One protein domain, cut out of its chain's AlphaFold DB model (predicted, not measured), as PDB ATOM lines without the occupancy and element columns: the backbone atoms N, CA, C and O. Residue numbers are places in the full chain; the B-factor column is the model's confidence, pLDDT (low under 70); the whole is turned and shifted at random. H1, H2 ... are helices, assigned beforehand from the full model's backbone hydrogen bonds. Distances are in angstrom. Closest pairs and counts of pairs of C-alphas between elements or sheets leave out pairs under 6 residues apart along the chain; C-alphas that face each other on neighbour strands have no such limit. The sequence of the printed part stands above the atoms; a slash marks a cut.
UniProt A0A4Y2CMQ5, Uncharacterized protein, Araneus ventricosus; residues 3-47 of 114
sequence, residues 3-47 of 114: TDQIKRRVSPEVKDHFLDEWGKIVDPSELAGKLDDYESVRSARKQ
ATOM      1  N   THR A   3     126.420 161.130 242.853       82.69
ATOM      2  CA  THR A   3     127.286 160.870 241.699       82.69
ATOM      3  C   THR A   3     128.282 162.015 241.484       82.69
ATOM      4  O   THR A   3     129.476 161.771 241.386       82.69
ATOM      5  N   ASP A   4     127.858 163.284 241.539       83.19
ATOM      6  CA  ASP A   4     128.757 164.441 241.372       83.19
ATOM      7  C   ASP A   4     129.831 164.556 242.461       83.19
ATOM      8  O   ASP A   4     130.907 165.111 242.223       83.19
ATOM      9  N   GLN A   5     129.548 164.070 243.672       88.19
ATOM     10  CA  GLN A   5     130.521 164.066 244.767       88.19
ATOM     11  C   GLN A   5     131.604 163.015 244.524       88.19
ATOM     12  O   GLN A   5     132.787 163.314 244.684       88.19
ATOM     13  N   ILE A   6     131.210 161.824 244.062       85.44
ATOM     14  CA  ILE A   6     132.135 160.772 243.622       85.44
ATOM     15  C   ILE A   6     132.971 161.309 242.458       85.44
ATOM     16  O   ILE A   6     134.201 161.335 242.526       85.44
ATOM     17  N   LYS A   7     132.309 161.896 241.454       81.88
ATOM     18  CA  LYS A   7     132.967 162.518 240.307       81.88
ATOM     19  C   LYS A   7     133.947 163.616 240.731       81.88
ATOM     20  O   LYS A   7     134.956 163.788 240.069       81.88
ATOM     21  N   ARG A   8     133.752 164.357 241.825       84.50
ATOM     22  CA  ARG A   8     134.741 165.356 242.291       84.50
ATOM     23  C   ARG A   8     135.976 164.754 242.959       84.50
ATOM     24  O   ARG A   8     137.041 165.353 242.848       84.50
ATOM     25  N   ARG A   9     135.839 163.607 243.626       85.06
ATOM     26  CA  ARG A   9     136.923 162.952 244.380       85.06
ATOM     27  C   ARG A   9     137.846 162.104 243.506       85.06
ATOM     28  O   ARG A   9     138.992 161.881 243.875       85.06
ATOM     29  N   VAL A  10     137.363 161.663 242.348       83.31
ATOM     30  CA  VAL A  10     138.139 160.844 241.411       83.31
ATOM     31  C   VAL A  10     139.216 161.672 240.704       83.31
ATOM     32  O   VAL A  10     138.970 162.802 240.260       83.31
ATOM     33  N   SER A  11     140.408 161.082 240.577       84.12
ATOM     34  CA  SER A  11     141.553 161.676 239.881       84.12
ATOM     35  C   SER A  11     141.250 161.914 238.394       84.12
ATOM     36  O   SER A  11     140.547 161.113 237.781       84.12
ATOM     37  N   PRO A  12     141.781 162.988 237.780       82.62
ATOM     38  CA  PRO A  12     141.496 163.320 236.382       82.62
ATOM     39  C   PRO A  12     141.935 162.233 235.392       82.62
ATOM     40  O   PRO A  12     141.232 162.010 234.422       82.62
ATOM     41  N   GLU A  13     143.020 161.512 235.674       84.88
ATOM     42  CA  GLU A  13     143.496 160.372 234.869       84.88
ATOM     43  C   GLU A  13     142.448 159.252 234.770       84.88
ATOM     44  O   GLU A  13     142.181 158.723 233.698       84.88
ATOM     45  N   VAL A  14     141.785 158.943 235.887       83.69
ATOM     46  CA  VAL A  14     140.715 157.938 235.923       83.69
ATOM     47  C   VAL A  14     139.489 158.454 235.172       83.69
ATOM     48  O   VAL A  14     138.863 157.714 234.430       83.69
ATOM     49  N   LYS A  15     139.167 159.747 235.300       85.44
ATOM     50  CA  LYS A  15     138.060 160.352 234.545       85.44
ATOM     51  C   LYS A  15     138.278 160.295 233.045       85.44
ATOM     52  O   LYS A  15     137.306 160.071 232.341       85.44
ATOM     53  N   ASP A  16     139.511 160.518 232.599       86.00
ATOM     54  CA  ASP A  16     139.885 160.507 231.186       86.00
ATOM     55  C   ASP A  16     139.626 159.129 230.564       86.00
ATOM     56  O   ASP A  16     138.968 159.020 229.534       86.00
ATOM     57  N   HIS A  17     140.004 158.066 231.283       86.62
ATOM     58  CA  HIS A  17     139.721 156.690 230.878       86.62
ATOM     59  C   HIS A  17     138.234 156.370 230.743       86.62
ATOM     60  O   HIS A  17     137.870 155.530 229.925       86.62
ATOM     61  N   PHE A  18     137.383 157.017 231.538       84.81
ATOM     62  CA  PHE A  18     135.956 156.734 231.553       84.81
ATOM     63  C   PHE A  18     135.112 157.785 230.829       84.81
ATOM     64  O   PHE A  18     133.901 157.674 230.920       84.81
ATOM     65  N   LEU A  19     135.660 158.784 230.121       85.19
ATOM     66  CA  LEU A  19     134.877 159.918 229.578       85.19
ATOM     67  C   LEU A  19     133.625 159.499 228.788       85.19
ATOM     68  O   LEU A  19     132.542 160.034 229.043       85.19
ATOM     69  N   ASP A  20     133.753 158.514 227.897       85.38
ATOM     70  CA  ASP A  20     132.651 157.978 227.086       85.38
ATOM     71  C   ASP A  20     131.587 157.235 227.906       85.38
ATOM     72  O   ASP A  20     130.400 157.236 227.567       85.38
ATOM     73  N   GLU A  21     131.999 156.587 228.994       84.00
ATOM     74  CA  GLU A  21     131.115 155.867 229.911       84.00
ATOM     75  C   GLU A  21     130.557 156.796 231.008       84.00
ATOM     76  O   GLU A  21     129.452 156.598 231.502       84.00
ATOM     77  N   TRP A  22     131.255 157.880 231.349       84.19
ATOM     78  CA  TRP A  22     130.970 158.777 232.475       84.19
ATOM     79  C   TRP A  22     129.675 159.570 232.314       84.19
ATOM     80  O   TRP A  22     129.032 159.930 233.307       84.19
ATOM     81  N   GLY A  23     129.325 159.887 231.064       82.19
ATOM     82  CA  GLY A  23     128.051 160.504 230.694       82.19
ATOM     83  C   GLY A  23     126.890 159.509 230.635       82.19
ATOM     84  O   GLY A  23     125.742 159.927 230.742       82.19
ATOM     85  N   LYS A  24     127.186 158.209 230.505       85.56
ATOM     86  CA  LYS A  24     126.196 157.122 230.468       85.56
ATOM     87  C   LYS A  24     125.861 156.616 231.870       85.56
ATOM     88  O   LYS A  24     124.726 156.233 232.121       85.56
ATOM     89  N   ILE A  25     126.826 156.673 232.789       84.56
ATOM     90  CA  ILE A  25     126.638 156.271 234.185       84.56
ATOM     91  C   ILE A  25     125.875 157.366 234.940       84.56
ATOM     92  O   ILE A  25     126.431 158.401 235.338       84.56
ATOM     93  N   VAL A  26     124.583 157.117 235.143       82.62
ATOM     94  CA  VAL A  26     123.687 157.929 235.981       82.62
ATOM     95  C   VAL A  26     123.763 157.487 237.444       82.62
ATOM     96  O   VAL A  26     123.703 158.322 238.356       82.62
ATOM     97  N   ASP A  27     123.982 156.190 237.660       87.00
ATOM     98  CA  ASP A  27     123.922 155.568 238.972       87.00
ATOM     99  C   ASP A  27     125.234 155.694 239.762       87.00
ATOM    100  O   ASP A  27     126.312 155.322 239.288       87.00
ATOM    101  N   PRO A  28     125.173 156.185 241.014       84.50
ATOM    102  CA  PRO A  28     126.358 156.337 241.854       84.50
ATOM    103  C   PRO A  28     126.976 154.993 242.248       84.50
ATOM    104  O   PRO A  28     128.191 154.923 242.418       84.50
ATOM    105  N   SER A  29     126.160 153.947 242.388       86.75
ATOM    106  CA  SER A  29     126.620 152.601 242.737       86.75
ATOM    107  C   SER A  29     127.402 151.964 241.591       86.75
ATOM    108  O   SER A  29     128.467 151.398 241.822       86.75
ATOM    109  N   GLU A  30     126.922 152.116 240.353       88.06
ATOM    110  CA  GLU A  30     127.636 151.642 239.163       88.06
ATOM    111  C   GLU A  30     128.961 152.393 238.984       88.06
ATOM    112  O   GLU A  30     130.003 151.786 238.733       88.06
ATOM    113  N   LEU A  31     128.942 153.716 239.200       86.38
ATOM    114  CA  LEU A  31     130.152 154.530 239.172       86.38
ATOM    115  C   LEU A  31     131.170 154.073 240.224       86.38
ATOM    116  O   LEU A  31     132.358 153.998 239.928       86.38
ATOM    117  N   ALA A  32     130.716 153.781 241.445       86.94
ATOM    118  CA  ALA A  32     131.582 153.314 242.520       86.94
ATOM    119  C   ALA A  32     132.214 151.950 242.204       86.94
ATOM    120  O   ALA A  32     133.415 151.802 242.405       86.94
ATOM    121  N   GLY A  33     131.444 151.001 241.656       89.94
ATOM    122  CA  GLY A  33     131.956 149.682 241.264       89.94
ATOM    123  C   GLY A  33     133.078 149.771 240.230       89.94
ATOM    124  O   GLY A  33     134.182 149.298 240.478       89.94
ATOM    125  N   LYS A  34     132.856 150.502 239.127       88.25
ATOM    126  CA  LYS A  34     133.876 150.689 238.075       88.25
ATOM    127  C   LYS A  34     135.169 151.329 238.597       88.25
ATOM    128  O   LYS A  34     136.259 151.014 238.122       88.25
ATOM    129  N   LEU A  35     135.052 152.258 239.549       88.00
ATOM    130  CA  LEU A  35     136.210 152.902 240.171       88.00
ATOM    131  C   LEU A  35     136.983 151.943 241.076       88.00
ATOM    132  O   LEU A  35     138.212 151.966 241.043       88.00
ATOM    133  N   ASP A  36     136.282 151.120 241.857       87.75
ATOM    134  CA  ASP A  36     136.894 150.108 242.721       87.75
ATOM    135  C   ASP A  36     137.655 149.065 241.890       87.75
ATOM    136  O   ASP A  36     138.833 148.803 242.143       87.75
ATOM    137  N   ASP A  37     137.045 148.594 240.796       89.38
ATOM    138  CA  ASP A  37     137.671 147.672 239.845       89.38
ATOM    139  C   ASP A  37     138.952 148.267 239.232       89.38
ATOM    140  O   ASP A  37     140.010 147.627 239.207       89.38
ATOM    141  N   TYR A  38     138.892 149.521 238.766       87.56
ATOM    142  CA  TYR A  38     140.052 150.206 238.189       87.56
ATOM    143  C   TYR A  38     141.175 150.396 239.212       87.56
ATOM    144  O   TYR A  38     142.348 150.154 238.906       87.56
ATOM    145  N   GLU A  39     140.838 150.816 240.433       84.12
ATOM    146  CA  GLU A  39     141.811 150.990 241.508       84.12
ATOM    147  C   GLU A  39     142.403 149.650 241.950       84.12
ATOM    148  O   GLU A  39     143.595 149.612 242.234       84.12
ATOM    149  N   SER A  40     141.658 148.543 241.916       85.94
ATOM    150  CA  SER A  40     142.190 147.196 242.164       85.94
ATOM    151  C   SER A  40     143.267 146.818 241.137       85.94
ATOM    152  O   SER A  40     144.402 146.485 241.496       85.94
ATOM    153  N   VAL A  41     142.978 147.004 239.843       83.19
ATOM    154  CA  VAL A  41     143.937 146.759 238.747       83.19
ATOM    155  C   VAL A  41     145.151 147.692 238.842       83.19
ATOM    156  O   VAL A  41     146.296 147.297 238.591       83.19
ATOM    157  N   ARG A  42     144.938 148.956 239.206       81.06
ATOM    158  CA  ARG A  42     146.009 149.944 239.375       81.06
ATOM    159  C   ARG A  42     146.855 149.676 240.616       81.06
ATOM    160  O   ARG A  42     148.077 149.813 240.566       81.06
ATOM    161  N   SER A  43     146.217 149.298 241.714       73.69
ATOM    162  CA  SER A  43     146.846 148.975 242.989       73.69
ATOM    163  C   SER A  43     147.732 147.747 242.840       73.69
ATOM    164  O   SER A  43     148.882 147.794 243.262       73.69
ATOM    165  N   ALA A  44     147.287 146.717 242.113       72.94
ATOM    166  CA  ALA A  44     148.115 145.560 241.773       72.94
ATOM    167  C   ALA A  44     149.418 145.962 241.050       72.94
ATOM    168  O   ALA A  44     150.495 145.446 241.349       72.94
ATOM    169  N   ARG A  45     149.357 146.959 240.156       65.69
ATOM    170  CA  ARG A  45     150.547 147.499 239.474       65.69
ATOM    171  C   ARG A  45     151.435 148.348 240.389       65.69
ATOM    172  O   ARG A  45     152.652 148.340 240.225       65.69
ATOM    173  N   LYS A  46     150.860 149.053 241.371       61.16
ATOM    174  CA  LYS A  46     151.623 149.796 242.392       61.16
ATOM    175  C   LYS A  46     152.235 148.892 243.468       61.16
ATOM    176  O   LYS A  46     153.295 149.228 243.980       61.16
ATOM    177  N   GLN A  47     151.619 147.751 243.770       57.50
ATOM    178  CA  GLN A  47     152.139 146.716 244.677       57.50
ATOM    179  C   GLN A  47     153.406 146.044 244.122       57.50
ATOM    180  O   GLN A  47     154.283 145.663 244.889       57.50
TER     181      GLN A  47
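This is residues 3 to 47 of the 114 residues of an uncharacterized protein of Araneus ventricosus (UniProt A0A4Y2CMQ5). Three short helices, H1, H2 and H3, make a loose arc round the first part of the long helix H4, whose residues 40 to 47 stick out. The 45 printed residues hold four named helices, H1 to H4 in order, and no named strand: all helix. The whole is compact, radius of gyration of the C-alphas 10.5 A, spanning 31 by 18 by 17 A.

Find C-alpha 3 at (127.286, 160.870, 241.699); H1 runs from there, residues 3 to 9. H2 is residues 12 to 17, H3 19 to 22. H4, residues 28 to 47, runs 27.7 A to C-alpha 47 at (152.139, 146.716, 244.677).

H4 touches H1 with residues 28 to 32 alone, a shallow tilt of 26 degrees, the same way; the closest C-alphas, Thr 3 and Pro 28, are 4.6 A apart. H2 and H4 are close but not clearly touching, their closest C-alphas, Val 14 and Leu 35, 8.0 A apart. H1 and H3 are apart. Every O i to N i+4 pair is within hydrogen-bond range in H1, H2 and H4; H3 is too short for one.

The printed part has no cut, and its links are tight. Look for pLDDT under 70 at residues 45 to 47.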